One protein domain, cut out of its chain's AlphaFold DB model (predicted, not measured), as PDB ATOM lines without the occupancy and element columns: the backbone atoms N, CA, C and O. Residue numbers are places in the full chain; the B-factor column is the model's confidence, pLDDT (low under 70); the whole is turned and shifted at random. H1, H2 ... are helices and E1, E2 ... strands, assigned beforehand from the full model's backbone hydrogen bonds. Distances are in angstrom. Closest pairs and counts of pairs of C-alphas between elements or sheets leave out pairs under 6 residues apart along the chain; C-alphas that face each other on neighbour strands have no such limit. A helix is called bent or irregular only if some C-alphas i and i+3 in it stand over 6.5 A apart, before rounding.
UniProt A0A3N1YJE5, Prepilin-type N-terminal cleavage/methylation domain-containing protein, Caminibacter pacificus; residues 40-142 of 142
ATOM      1  N   LYS A  40     130.761 157.460 157.106       73.44
ATOM      2  CA  LYS A  40     131.234 157.106 155.755       73.44
ATOM      3  C   LYS A  40     132.692 157.498 155.519       73.44
ATOM      4  O   LYS A  40     133.420 156.774 154.841       73.44
ATOM      5  N   ASP A  41     133.128 158.607 156.110       79.19
ATOM      6  CA  ASP A  41     134.484 159.132 155.943       79.19
ATOM      7  C   ASP A  41     135.522 158.300 156.709       79.19
ATOM      8  O   ASP A  41     136.687 158.245 156.308       79.19
ATOM      9  N   ILE A  42     135.112 157.608 157.782       78.31
ATOM     10  CA  ILE A  42     136.004 156.779 158.609       78.31
ATOM     11  C   ILE A  42     136.728 155.730 157.764       78.31
ATOM     12  O   ILE A  42     137.934 155.546 157.929       78.31
ATOM     13  N   ARG A  43     136.037 155.085 156.815       76.88
ATOM     14  CA  ARG A  43     136.655 154.074 155.942       76.88
ATOM     15  C   ARG A  43     137.863 154.637 155.196       76.88
ATOM     16  O   ARG A  43     138.935 154.034 155.216       76.88
ATOM     17  N   ALA A  44     137.692 155.797 154.566       80.94
ATOM     18  CA  ALA A  44     138.750 156.452 153.802       80.94
ATOM     19  C   ALA A  44     139.920 156.876 154.703       80.94
ATOM     20  O   ALA A  44     141.081 156.794 154.307       80.94
ATOM     21  N   LEU A  45     139.628 157.284 155.940       81.38
ATOM     22  CA  LEU A  45     140.662 157.664 156.901       81.38
ATOM     23  C   LEU A  45     141.499 156.460 157.348       81.38
ATOM     24  O   LEU A  45     142.724 156.574 157.440       81.38
ATOM     25  N   LEU A  46     140.864 155.309 157.572       79.94
ATOM     26  CA  LEU A  46     141.526 154.101 158.064       79.94
ATOM     27  C   LEU A  46     142.214 153.284 156.958       79.94
ATOM     28  O   LEU A  46     143.154 152.554 157.252       79.94
ATOM     29  N   TYR A  47     141.797 153.390 155.692       76.62
ATOM     30  CA  TYR A  47     142.356 152.572 154.603       76.62
ATOM     31  C   TYR A  47     143.773 153.006 154.200       76.62
ATOM     32  O   TYR A  47     144.018 154.209 154.104       76.62
ATOM     33  N   PRO A  48     144.727 152.091 153.927       74.88
ATOM     34  CA  PRO A  48     144.605 150.627 153.942       74.88
ATOM     35  C   PRO A  48     144.826 149.989 155.319       74.88
ATOM     36  O   PRO A  48     144.426 148.850 155.519       74.88
ATOM     37  N   GLY A  49     145.426 150.697 156.272       80.00
ATOM     38  CA  GLY A  49     145.681 150.196 157.618       80.00
ATOM     39  C   GLY A  49     145.580 151.314 158.646       80.00
ATOM     40  O   GLY A  49     146.276 152.323 158.519       80.00
ATOM     41  N   GLY A  50     144.720 151.148 159.647       84.00
ATOM     42  CA  GLY A  50     144.465 152.166 160.659       84.00
ATOM     43  C   GLY A  50     143.552 151.667 161.769       84.00
ATOM     44  O   GLY A  50     142.808 150.698 161.604       84.00
ATOM     45  N   GLU A  51     143.609 152.359 162.901       85.88
ATOM     46  CA  GLU A  51     142.825 152.046 164.088       85.88
ATOM     47  C   GLU A  51     141.988 153.261 164.503       85.88
ATOM     48  O   GLU A  51     142.503 154.379 164.588       85.88
ATOM     49  N   LEU A  52     140.694 153.062 164.750       85.00
ATOM     50  CA  LEU A  52     139.808 154.083 165.307       85.00
ATOM     51  C   LEU A  52     139.636 153.811 166.793       85.00
ATOM     52  O   LEU A  52     139.129 152.764 167.180       85.00
ATOM     53  N   TYR A  53     140.010 154.783 167.607       85.69
ATOM     54  CA  TYR A  53     139.824 154.762 169.042       85.69
ATOM     55  C   TYR A  53     138.651 155.660 169.412       85.69
ATOM     56  O   TYR A  53     138.712 156.861 169.160       85.69
ATOM     57  N   ILE A  54     137.606 155.107 170.019       79.50
ATOM     58  CA  ILE A  54     136.490 155.889 170.563       79.50
ATOM     59  C   ILE A  54     136.558 155.793 172.083       79.50
ATOM     60  O   ILE A  54     136.420 154.716 172.652       79.50
ATOM     61  N   ASP A  55     136.795 156.929 172.721       77.44
ATOM     62  CA  ASP A  55     136.683 157.129 174.163       77.44
ATOM     63  C   ASP A  55     135.368 157.873 174.464       77.44
ATOM     64  O   ASP A  55     134.776 158.482 173.569       77.44
ATOM     65  N   LYS A  56     134.931 157.884 175.728       70.25
ATOM     66  CA  LYS A  56     133.736 158.598 176.220       70.25
ATOM     67  C   LYS A  56     133.616 160.022 175.676       70.25
ATOM     68  O   LYS A  56     132.517 160.460 175.353       70.25
ATOM     69  N   ASN A  57     134.745 160.723 175.555       72.06
ATOM     70  CA  ASN A  57     134.769 162.148 175.231       72.06
ATOM     71  C   ASN A  57     135.441 162.468 173.891       72.06
ATOM     72  O   ASN A  57     135.519 163.639 173.511       72.06
ATOM     73  N   SER A  58     136.054 161.499 173.210       82.12
ATOM     74  CA  SER A  58     136.909 161.801 172.057       82.12
ATOM     75  C   SER A  58     137.102 160.612 171.135       82.12
ATOM     76  O   SER A  58     137.269 159.481 171.575       82.12
ATOM     77  N   VAL A  59     137.171 160.911 169.839       85.00
ATOM     78  CA  VAL A  59     137.496 159.936 168.804       85.00
ATOM     79  C   VAL A  59     138.869 160.252 168.225       85.00
ATOM     80  O   VAL A  59     139.177 161.398 167.886       85.00
ATOM     81  N   TYR A  60     139.709 159.231 168.118       88.25
ATOM     82  CA  TYR A  60     141.054 159.321 167.578       88.25
ATOM     83  C   TYR A  60     141.239 158.311 166.461       88.25
ATOM     84  O   TYR A  60     140.707 157.209 166.505       88.25
ATOM     85  N   ILE A  61     142.058 158.671 165.486       87.94
ATOM     86  CA  ILE A  61     142.557 157.744 164.482       87.94
ATOM     87  C   ILE A  61     144.050 157.585 164.700       87.94
ATOM     88  O   ILE A  61     144.770 158.580 164.816       87.94
ATOM     89  N   ILE A  62     144.506 156.340 164.746       86.81
ATOM     90  CA  ILE A  62     145.920 155.990 164.711       86.81
ATOM     91  C   ILE A  62     146.214 155.372 163.351       86.81
ATOM     92  O   ILE A  62     145.639 154.354 162.974       86.81
ATOM     93  N   LYS A  63     147.114 156.002 162.603       84.12
ATOM     94  CA  LYS A  63     147.550 155.527 161.289       84.12
ATOM     95  C   LYS A  63     149.032 155.803 161.124       84.12
ATOM     96  O   LYS A  63     149.473 156.922 161.378       84.12
ATOM     97  N   ASN A  64     149.797 154.794 160.709       83.38
ATOM     98  CA  ASN A  64     151.252 154.893 160.539       83.38
ATOM     99  C   ASN A  64     151.952 155.479 161.787       83.38
ATOM    100  O   ASN A  64     152.777 156.383 161.676       83.38
ATOM    101  N   GLY A  65     151.539 155.050 162.986       81.44
ATOM    102  CA  GLY A  65     152.069 155.546 164.266       81.44
ATOM    103  C   GLY A  65     151.632 156.963 164.670       81.44
ATOM    104  O   GLY A  65     151.943 157.403 165.773       81.44
ATOM    105  N   LYS A  66     150.883 157.688 163.830       84.38
ATOM    106  CA  LYS A  66     150.395 159.043 164.131       84.38
ATOM    107  C   LYS A  66     148.986 158.993 164.710       84.38
ATOM    108  O   LYS A  66     148.072 158.479 164.065       84.38
ATOM    109  N   LYS A  67     148.803 159.581 165.897       87.94
ATOM    110  CA  LYS A  67     147.498 159.765 166.547       87.94
ATOM    111  C   LYS A  67     146.907 161.125 166.165       87.94
ATOM    112  O   LYS A  67     147.518 162.159 166.416       87.94
ATOM    113  N   LYS A  68     145.702 161.133 165.595       86.44
ATOM    114  CA  LYS A  68     144.957 162.346 165.230       86.44
ATOM    115  C   LYS A  68     143.576 162.327 165.874       86.44
ATOM    116  O   LYS A  68     142.811 161.394 165.650       86.44
ATOM    117  N   LYS A  69     143.240 163.365 166.643       86.44
ATOM    118  CA  LYS A  69     141.872 163.569 167.140       86.44
ATOM    119  C   LYS A  69     140.972 164.004 165.983       86.44
ATOM    120  O   LYS A  69     141.370 164.852 165.181       86.44
ATOM    121  N   ILE A  70     139.779 163.427 165.898       85.94
ATOM    122  CA  ILE A  70     138.775 163.789 164.899       85.94
ATOM    123  C   ILE A  70     137.475 164.202 165.581       85.94
ATOM    124  O   ILE A  70     137.076 163.635 166.596       85.94
ATOM    125  N   ASN A  71     136.814 165.202 165.000       81.75
ATOM    126  CA  ASN A  71     135.456 165.556 165.385       81.75
ATOM    127  C   ASN A  71     134.510 164.606 164.664       81.75
ATOM    128  O   ASN A  71     134.397 164.638 163.436       81.75
ATOM    129  N   PHE A  72     133.888 163.739 165.450       77.88
ATOM    130  CA  PHE A  72     133.100 162.623 164.972       77.88
ATOM    131  C   PHE A  72     131.717 162.660 165.627       77.88
ATOM    132  O   PHE A  72     131.623 162.802 166.846       77.88
ATOM    133  N   ARG A  73     130.642 162.586 164.836       74.56
ATOM    134  CA  ARG A  73     129.264 162.694 165.339       74.56
ATOM    135  C   ARG A  73     128.646 161.301 165.412       74.56
ATOM    136  O   ARG A  73     128.574 160.638 164.397       74.56
ATOM    137  N   TYR A  74     128.190 160.868 166.582       76.12
ATOM    138  CA  TYR A  74     127.507 159.580 166.781       76.12
ATOM    139  C   TYR A  74     126.557 159.659 167.971       76.12
ATOM    140  O   TYR A  74     126.728 160.518 168.836       76.12
ATOM    141  N   SER A  75     125.547 158.788 167.996       75.12
ATOM    142  CA  SER A  75     124.638 158.633 169.138       75.12
ATOM    143  C   SER A  75     124.857 157.313 169.871       75.12
ATOM    144  O   SER A  75     124.864 157.293 171.096       75.12
ATOM    145  N   GLU A  76     125.085 156.220 169.144       75.44
ATOM    146  CA  GLU A  76     125.270 154.890 169.730       75.44
ATOM    147  C   GLU A  76     126.179 154.035 168.849       75.44
ATOM    148  O   GLU A  76     126.142 154.159 167.626       75.44
ATOM    149  N   PHE A  77     126.972 153.147 169.447       74.81
ATOM    150  CA  PHE A  77     127.852 152.246 168.714       74.81
ATOM    151  C   PHE A  77     127.890 150.852 169.349       74.81
ATOM    152  O   PHE A  77     127.911 150.713 170.571       74.81
ATOM    153  N   GLN A  78     127.877 149.823 168.503       76.44
ATOM    154  CA  GLN A  78     127.914 148.409 168.880       76.44
ATOM    155  C   GLN A  78     128.876 147.673 167.954       76.44
ATOM    156  O   GLN A  78     128.887 147.898 166.747       76.44
ATOM    157  N   THR A  79     129.719 146.819 168.516       71.25
ATOM    158  CA  THR A  79     130.891 146.286 167.814       71.25
ATOM    159  C   THR A  79     130.914 144.791 167.903       71.25
ATOM    160  O   THR A  79     130.564 144.238 168.945       71.25
ATOM    161  N   TYR A  80     131.366 144.158 166.834       73.25
ATOM    162  CA  TYR A  80     131.291 142.722 166.707       73.25
ATOM    163  C   TYR A  80     132.583 142.180 166.118       73.25
ATOM    164  O   TYR A  80     133.168 142.795 165.222       73.25
ATOM    165  N   ASP A  81     133.018 141.026 166.616       70.81
ATOM    166  CA  ASP A  81     134.142 140.309 166.025       70.81
ATOM    167  C   ASP A  81     133.798 139.807 164.603       70.81
ATOM    168  O   ASP A  81     132.729 140.078 164.035       70.81
ATOM    169  N   ASN A  82     134.725 139.071 163.993       70.44
ATOM    170  CA  ASN A  82     134.507 138.484 162.670       70.44
ATOM    171  C   ASN A  82     133.364 137.458 162.633       70.44
ATOM    172  O   ASN A  82     132.793 137.250 161.564       70.44
ATOM    173  N   ASN A  83     133.006 136.890 163.783       69.88
ATOM    174  CA  ASN A  83     131.956 135.892 163.967       69.88
ATOM    175  C   ASN A  83     130.648 136.532 164.469       69.88
ATOM    176  O   ASN A  83     129.728 135.836 164.898       69.88
ATOM    177  N   PHE A  84     130.570 137.864 164.424       72.12
ATOM    178  CA  PHE A  84     129.439 138.667 164.870       72.12
ATOM    179  C   PHE A  84     129.098 138.549 166.364       72.12
ATOM    180  O   PHE A  84     127.989 138.890 166.779       72.12
ATOM    181  N   ASN A  85     130.050 138.140 167.203       75.81
ATOM    182  CA  ASN A  85     129.874 138.182 168.650       75.81
ATOM    183  C   ASN A  85     130.097 139.609 169.164       75.81
ATOM    184  O   ASN A  85     131.076 140.255 168.773       75.81
ATOM    185  N   PRO A  86     129.237 140.116 170.063       74.00
ATOM    186  CA  PRO A  86     129.380 141.457 170.608       74.00
ATOM    187  C   PRO A  86     130.674 141.581 171.420       74.00
ATOM    188  O   PRO A  86     130.884 140.884 172.416       74.00
ATOM    189  N   LEU A  87     131.532 142.518 171.023       72.00
ATOM    190  CA  LEU A  87     132.745 142.856 171.756       72.00
ATOM    191  C   LEU A  87     132.385 143.769 172.932       72.00
ATOM    192  O   LEU A  87     131.766 144.821 172.762       72.00
ATOM    193  N   LYS A  88     132.771 143.363 174.146       65.88
ATOM    194  CA  LYS A  88     132.566 144.181 175.346       65.88
ATOM    195  C   LYS A  88     133.564 145.335 175.389       65.88
ATOM    196  O   LYS A  88     134.756 145.161 175.145       65.88
ATOM    197  N   PHE A  89     133.070 146.489 175.819       63.81
ATOM    198  CA  PHE A  89     133.883 147.636 176.195       63.81
ATOM    199  C   PHE A  89     134.877 147.278 177.296       63.81
ATOM    200  O   PHE A  89     134.476 146.962 178.414       63.81
ATOM    201  N   LYS A  90     136.176 147.395 177.010       58.75
ATOM    202  CA  LYS A  90     137.209 147.423 178.050       58.75
ATOM    203  C   LYS A  90     137.608 148.873 178.311       58.75
ATOM    204  O   LYS A  90     137.993 149.590 177.395       58.75
ATOM    205  N   ASN A  91     137.501 149.308 179.565       57.97
ATOM    206  CA  ASN A  91     137.972 150.614 180.047       57.97
ATOM    207  C   ASN A  91     137.468 151.841 179.261       57.97
ATOM    208  O   ASN A  91     138.189 152.826 179.159       57.97
ATOM    209  N   HIS A  92     136.241 151.806 178.728       55.97
ATOM    210  CA  HIS A  92     135.653 152.901 177.929       55.97
ATOM    211  C   HIS A  92     136.402 153.243 176.636       55.97
ATOM    212  O   HIS A  92     136.055 154.217 175.976       55.97
ATOM    213  N   LEU A  93     137.384 152.426 176.256       63.44
ATOM    214  CA  LEU A  93     138.154 152.591 175.042       63.44
ATOM    215  C   LEU A  93     137.699 151.538 174.043       63.44
ATOM    216  O   LEU A  93     137.894 150.337 174.227       63.44
ATOM    217  N   PHE A  94     137.089 151.999 172.969       69.75
ATOM    218  CA  PHE A  94     136.799 151.172 171.817       69.75
ATOM    219  C   PHE A  94     137.920 151.283 170.801       69.75
ATOM    220  O   PHE A  94     138.414 152.382 170.571       69.75
ATOM    221  N   VAL A  95     138.292 150.159 170.190       72.75
ATOM    222  CA  VAL A  95     139.321 150.099 169.153       72.75
ATOM    223  C   VAL A  95     138.773 149.323 167.964       72.75
ATOM    224  O   VAL A  95     138.626 148.108 168.030       72.75
ATOM    225  N   TYR A  96     138.479 150.022 166.873       75.31
ATOM    226  CA  TYR A  96     138.215 149.407 165.578       75.31
ATOM    227  C   TYR A  96     139.529 149.255 164.825       75.31
ATOM    228  O   TYR A  96     140.237 150.251 164.651       75.31
ATOM    229  N   LYS A  97     139.841 148.060 164.324       76.88
ATOM    230  CA  LYS A  97     141.061 147.829 163.545       76.88
ATOM    231  C   LYS A  97     140.727 147.447 162.116       76.88
ATOM    232  O   LYS A  97     139.916 146.559 161.873       76.88
ATOM    233  N   MET A  98     141.411 148.089 161.175       76.75
ATOM    234  CA  MET A  98     141.356 147.729 159.767       76.75
ATOM    235  C   MET A  98     142.765 147.511 159.230       76.75
ATOM    236  O   MET A  98     143.649 148.343 159.434       76.75
ATOM    237  N   LYS A  99     142.964 146.402 158.516       76.12
ATOM    238  CA  LYS A  99     144.219 146.041 157.857       76.12
ATOM    239  C   LYS A  99     143.922 145.460 156.477       76.12
ATOM    240  O   LYS A  99     143.290 144.419 156.360       76.12
ATOM    241  N   ASN A 100     144.370 146.144 155.431       68.06
ATOM    242  CA  ASN A 100     144.191 145.791 154.019       68.06
ATOM    243  C   ASN A 100     142.733 145.497 153.625       68.06
ATOM    244  O   ASN A 100     142.469 144.612 152.820       68.06
ATOM    245  N   GLY A 101     141.772 146.226 154.199       62.12
ATOM    246  CA  GLY A 101     140.352 145.961 153.944       62.12
ATOM    247  C   GLY A 101     139.822 144.695 154.629       62.12
ATOM    248  O   GLY A 101     138.774 144.201 154.244       62.12
ATOM    249  N   VAL A 102     140.504 144.190 155.655       69.00
ATOM    250  CA  VAL A 102     140.028 143.135 156.563       69.00
ATOM    251  C   VAL A 102     140.051 143.678 157.993       69.00
ATOM    252  O   VAL A 102     140.874 144.533 158.325       69.00
ATOM    253  N   GLY A 103     139.112 143.255 158.834       71.94
ATOM    254  CA  GLY A 103     138.881 143.854 160.145       71.94
ATOM    255  C   GLY A 103     137.472 143.601 160.668       71.94
ATOM    256  O   GLY A 103     136.633 143.020 159.972       71.94
ATOM    257  N   ASP A 104     137.245 144.073 161.889       74.06
ATOM    258  CA  ASP A 104     136.031 143.820 162.662       74.06
ATOM    259  C   ASP A 104     134.779 144.431 162.013       74.06
ATOM    260  O   ASP A 104     134.850 145.240 161.073       74.06
ATOM    261  N   SER A 105     133.610 144.047 162.528       78.56
ATOM    262  CA  SER A 105     132.325 144.622 162.120       78.56
ATOM    263  C   SER A 105     131.861 145.652 163.141       78.56
ATOM    264  O   SER A 105     132.074 145.510 164.347       78.56
ATOM    265  N   LEU A 106     131.187 146.698 162.674       80.06
ATOM    266  CA  LEU A 106     130.737 147.786 163.538       80.06
ATOM    267  C   LEU A 106     129.352 148.269 163.110       80.06
ATOM    268  O   LEU A 106     129.130 148.560 161.943       80.06
ATOM    269  N   ILE A 107     128.430 148.399 164.059       81.62
ATOM    270  CA  ILE A 107     127.146 149.076 163.876       81.62
ATOM    271  C   ILE A 107     127.215 150.427 164.566       81.62
ATOM    272  O   ILE A 107     127.456 150.493 165.772       81.62
ATOM    273  N   VAL A 108     126.957 151.504 163.827       79.81
ATOM    274  CA  VAL A 108     126.835 152.841 164.412       79.81
ATOM    275  C   VAL A 108     125.511 153.487 164.071       79.81
ATOM    276  O   VAL A 108     125.070 153.495 162.926       79.81
ATOM    277  N   LYS A 109     124.909 154.098 165.085       78.31
ATOM    278  CA  LYS A 109     123.751 154.965 164.971       78.31
ATOM    279  C   LYS A 109     124.191 156.432 164.969       78.31
ATOM    280  O   LYS A 109     124.880 156.906 165.872       78.31
ATOM    281  N   GLU A 110     123.758 157.148 163.939       77.31
ATOM    282  CA  GLU A 110     123.753 158.611 163.862       77.31
ATOM    283  C   GLU A 110     122.303 159.083 163.619       77.31
ATOM    284  O   GLU A 110     121.434 158.850 164.458       77.31
ATOM    285  N   LYS A 111     122.029 159.717 162.462       79.12
ATOM    286  CA  LYS A 111     120.682 159.966 161.919       79.12
ATOM    287  C   LYS A 111     120.059 158.700 161.323       79.12
ATOM    288  O   LYS A 111     118.847 158.541 161.343       79.12
ATOM    289  N   LYS A 112     120.907 157.832 160.772       82.38
ATOM    290  CA  LYS A 112     120.591 156.491 160.272       82.38
ATOM    291  C   LYS A 112     121.474 155.479 160.993       82.38
ATOM    292  O   LYS A 112     122.402 155.874 161.707       82.38
ATOM    293  N   VAL A 113     121.200 154.198 160.796       82.75
ATOM    294  CA  VAL A 113     122.061 153.122 161.285       82.75
ATOM    295  C   VAL A 113     122.979 152.668 160.159       82.75
ATOM    296  O   VAL A 113     122.543 152.466 159.033       82.75
ATOM    297  N   TYR A 114     124.261 152.522 160.456       82.94
ATOM    298  CA  TYR A 114     125.280 152.078 159.520       82.94
ATOM    299  C   TYR A 114     125.863 150.765 160.015       82.94
ATOM    300  O   TYR A 114     126.350 150.700 161.140       82.94
ATOM    301  N   PHE A 115     125.834 149.740 159.170       83.44
ATOM    302  CA  PHE A 115     126.599 148.518 159.364       83.44
ATOM    303  C   PHE A 115     127.889 148.614 158.555       83.44
ATOM    304  O   PHE A 115     127.870 148.844 157.342       83.44
ATOM    305  N   PHE A 116     129.011 148.450 159.234       77.56
ATOM    306  CA  PHE A 116     130.342 148.640 158.700       77.56
ATOM    307  C   PHE A 116     131.077 147.309 158.644       77.56
ATOM    308  O   PHE A 116     131.270 146.638 159.661       77.56
ATOM    309  N   LYS A 117     131.570 147.004 157.449       77.50
ATOM    310  CA  LYS A 117     132.699 146.113 157.225       77.50
ATOM    311  C   LYS A 117     133.812 146.916 156.538       77.50
ATOM    312  O   LYS A 117     133.542 147.872 155.813       77.50
ATOM    313  N   PRO A 118     135.076 146.512 156.686       71.56
ATOM    314  CA  PRO A 118     136.203 147.166 156.019       71.56
ATOM    315  C   PRO A 118     136.024 147.402 154.502       71.56
ATOM    316  O   PRO A 118     136.486 148.409 153.953       71.56
ATOM    317  N   LEU A 119     135.349 146.473 153.812       72.38
ATOM    318  CA  LEU A 119     135.156 146.493 152.358       72.38
ATOM    319  C   LEU A 119     133.888 147.222 151.906       72.38
ATOM    320  O   LEU A 119     133.807 147.631 150.746       72.38
ATOM    321  N   TRP A 120     132.907 147.408 152.786       76.31
ATOM    322  CA  TRP A 120     131.625 147.999 152.423       76.31
ATOM    323  C   TRP A 120     130.888 148.544 153.647       76.31
ATOM    324  O   TRP A 120     131.020 148.054 154.765       76.31
ATOM    325  N   VAL A 121     130.075 149.570 153.417       81.00
ATOM    326  CA  VAL A 121     129.220 150.181 154.437       81.00
ATOM    327  C   VAL A 121     127.793 150.130 153.925       81.00
ATOM    328  O   VAL A 121     127.550 150.488 152.772       81.00
ATOM    329  N   ARG A 122     126.858 149.688 154.765       86.00
ATOM    330  CA  ARG A 122     125.439 149.599 154.413       86.00
ATOM    331  C   ARG A 122     124.599 150.412 155.383       86.00
ATOM    332  O   ARG A 122     124.856 150.416 156.584       86.00
ATOM    333  N   GLU A 123     123.623 151.127 154.839       88.88
ATOM    334  CA  GLU A 123     122.707 151.968 155.608       88.88
ATOM    335  C   GLU A 123     121.416 151.222 155.922       88.88
ATOM    336  O   GLU A 123     120.903 150.480 155.087       88.88
ATOM    337  N   PHE A 124     120.871 151.495 157.099       88.69
ATOM    338  CA  PHE A 124     119.632 150.943 157.620       88.69
ATOM    339  C   PHE A 124     118.801 152.036 158.286       88.69
ATOM    340  O   PHE A 124     119.325 153.005 158.850       88.69
ATOM    341  N   SER A 125     117.485 151.853 158.236       86.94
ATOM    342  CA  SER A 125     116.516 152.747 158.867       86.94
ATOM    343  C   SER A 125     116.449 152.531 160.380       86.94
ATOM    344  O   SER A 125     116.232 153.486 161.124       86.94
ATOM    345  N   SER A 126     116.680 151.301 160.851       87.12
ATOM    346  CA  SER A 126     116.640 150.957 162.270       87.12
ATOM    347  C   SER A 126     117.822 150.088 162.713       87.12
ATOM    348  O   SER A 126     118.512 149.456 161.912       87.12
ATOM    349  N   LEU A 127     118.059 150.057 164.030       86.00
ATOM    350  CA  LEU A 127     119.077 149.189 164.632       86.00
ATOM    351  C   LEU A 127     118.697 147.712 164.473       86.00
ATOM    352  O   LEU A 127     119.575 146.867 164.335       86.00
ATOM    353  N   LYS A 128     117.391 147.420 164.491       87.62
ATOM    354  CA  LYS A 128     116.863 146.071 164.321       87.62
ATOM    355  C   LYS A 128     117.214 145.532 162.935       87.62
ATOM    356  O   LYS A 128     117.861 144.500 162.862       87.62
ATOM    357  N   ASP A 129     116.938 146.290 161.874       88.06
ATOM    358  CA  ASP A 129     117.230 145.857 160.497       88.06
ATOM    359  C   ASP A 129     118.727 145.589 160.282       88.06
ATOM    360  O   ASP A 129     119.114 144.629 159.617       88.06
ATOM    361  N   ALA A 130     119.587 146.424 160.878       87.00
ATOM    362  CA  ALA A 130     121.032 146.235 160.814       87.00
ATOM    363  C   ALA A 130     121.483 144.946 161.526       87.00
ATOM    364  O   ALA A 130     122.395 144.270 161.051       87.00
ATOM    365  N   LYS A 131     120.845 144.596 162.651       86.00
ATOM    366  CA  LYS A 131     121.108 143.352 163.388       86.00
ATOM    367  C   LYS A 131     120.558 142.131 162.665       86.00
ATOM    368  O   LYS A 131     121.266 141.136 162.570       86.00
ATOM    369  N   ASP A 132     119.353 142.219 162.118       89.44
ATOM    370  CA  ASP A 132     118.738 141.134 161.352       89.44
ATOM    371  C   ASP A 132     119.593 140.806 160.119       89.44
ATOM    372  O   ASP A 132     119.878 139.642 159.842       89.44
ATOM    373  N   TYR A 133     120.116 141.831 159.440       89.38
ATOM    374  CA  TYR A 133     121.069 141.643 158.346       89.38
ATOM    375  C   TYR A 133     122.419 141.068 158.797       89.38
ATOM    376  O   TYR A 133     123.008 140.240 158.108       89.38
ATOM    377  N   MET A 134     122.934 141.490 159.952       85.38
ATOM    378  CA  MET A 134     124.145 140.898 160.518       85.38
ATOM    379  C   MET A 134     123.954 139.405 160.821       85.38
ATOM    380  O   MET A 134     124.838 138.601 160.533       85.38
ATOM    381  N   ASN A 135     122.797 139.032 161.371       85.12
ATOM    382  CA  ASN A 135     122.468 137.645 161.681       85.12
ATOM    383  C   ASN A 135     122.360 136.798 160.408       85.12
ATOM    384  O   ASN A 135     122.935 135.716 160.368       85.12
ATOM    385  N   SER A 136     121.727 137.313 159.347       86.62
ATOM    386  CA  SER A 136     121.646 136.587 158.072       86.62
ATOM    387  C   SER A 136     123.012 136.400 157.405       86.62
ATOM    388  O   SER A 136     123.270 135.357 156.809       86.62
ATOM    389  N   LEU A 137     123.934 137.359 157.560       83.69
ATOM    390  CA  LEU A 137     125.331 137.180 157.146       83.69
ATOM    391  C   LEU A 137     126.049 136.101 157.965       83.69
ATOM    392  O   LEU A 137     126.873 135.379 157.412       83.69
ATOM    393  N   ASN A 138     125.765 135.998 159.265       79.25
ATOM    394  CA  ASN A 138     126.355 134.973 160.125       79.25
ATOM    395  C   ASN A 138     125.871 133.566 159.746       79.25
ATOM    396  O   ASN A 138     126.656 132.626 159.731       79.25
ATOM    397  N   GLU A 139     124.586 133.426 159.423       81.75
ATOM    398  CA  GLU A 139     124.008 132.161 158.956       81.75
ATOM    399  C   GLU A 139     124.576 131.734 157.600       81.75
ATOM    400  O   GLU A 139     124.887 130.565 157.426       81.75
ATOM    401  N   ALA A 140     124.788 132.673 156.673       78.00
ATOM    402  CA  ALA A 140     125.346 132.379 155.350       78.00
ATOM    403  C   ALA A 140     126.840 131.990 155.353       78.00
ATOM    404  O   ALA A 140     127.345 131.516 154.338       78.00
ATOM    405  N   LEU A 141     127.561 132.246 156.450       68.75
ATOM    406  CA  LEU A 141     128.990 131.934 156.600       68.75
ATOM    407  C   LEU A 141     129.251 130.626 157.369       68.75
ATOM    408  O   LEU A 141     130.416 130.252 157.518       68.75
ATOM    409  N   LYS A 142     128.201 129.971 157.877       63.91
ATOM    410  CA  LYS A 142     128.260 128.647 158.513       63.91
ATOM    411  C   LYS A 142     128.022 127.547 157.489       63.91
ATOM    412  O   LYS A 142     128.659 126.486 157.665       63.91
TER     413      LYS A 142
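What this domain is: This is residues 40 to 142 of the 142 residues of the protein "Prepilin-type N-terminal cleavage/methylation domain-containing protein" of Caminibacter pacificus (UniProt A0A3N1YJE5). Two four-stranded antiparallel sheets stand at a slant to each other, with the edge strand E5 of the first coming close to E6 in the second, and E3 at the first sheet's other edge far from it. The short helix H1 sits in the opening between the two sheets, and the longer helix H2 covers the face of the second sheet turned away from the first, at one end of the longest axis. The printed part has 103 residues, with two named helices and eight named strands in the order H1, E1 to E8, H2; the sheets run E3, E2, E1, E5 and E4, E6, E7, E8. The class is mixed, helices and strands. The whole is compact, with a radius of gyration of the C-alphas of 13.3 A and spans of 38 by 27 by 25 A.

Where its parts are: H1, residues 40 to 46, begins at C-alpha 40 at (131.234, 157.106, 155.755); it is neither bent nor irregular, but only just, with C-alphas 40 and 43 6.2 A apart. E1, residues 49 to 55, is 20.1 A long, E2, residues 58 to 63, is 16.4 A long, and E3, residues 66 to 72, is 17.7 A long. E4 covers residues 76 to 80, with C-alpha 76 at (125.270, 154.890, 169.730). E5, residues 94 to 99, is 16.6 A long. E6 is residues 105 to 109, E7 residues 113 to 117 and E8 residues 120 to 124. H2, residues 127 to 140, is 20.2 A long and ends at C-alpha 140 at (125.346, 132.379, 155.350).

How they stand to each other: H1 is on the first sheet, over E1, at a height over the sheet of 8.1 A; it runs along the strands, at 19 degrees to E1 on the local plane. The closest C-alphas of H1 and E5 are those of Leu 46 and Met 98, 6.6 A apart. With residues 40 to 43, H1 only grazes the second sheet. E1, E2 and E3 form a meander, each strand the antiparallel neighbour of the one before, in two hairpins. N 53 and O 60 are 2.8 A apart, and N 61 and O 68 are 2.8 A apart, both within hydrogen-bond range. E5, an edge strand, is antiparallel to E1 at 173 degrees, with N 52 and O 96 2.8 A apart. This sheet is twisted. The closest C-alphas of E5 and E6 are those of Tyr 96 and Leu 106, 7.9 A apart. In the second sheet, E4 is the antiparallel neighbour of E6, with N 78 and O 107 2.8 A apart. E6, E7 and E8 form the other meander, with N 116 and O 106 2.7 A apart and N 115 and O 122 2.8 A apart. H2 is on this sheet in two layers, helix over sheet, at a height over the sheet of 9.4 A. It lies over E7 and runs along the strands, at 10 degrees to E7 on the local plane; the closest C-alphas of the two are those of Val 113 and Leu 127, 6.0 A apart. H1 and H2 are apart. Every O i to N i+4 pair is within hydrogen-bond range in H2, and 2 of 3 are in H1.

The domain as a whole: The C-alphas of Lys 69 and Lys 142 are the two farthest apart, at 38.5 A. The printed part has no cut and ends at the chain's last residue. The link from E4 to E5, residues 81 to 93, is long; the other links are tight. The mean pLDDT of the printed part is 78.2, and it is under 70 at residue 83, residues 88 to 94, residues 100 to 102 and residues 141 to 142.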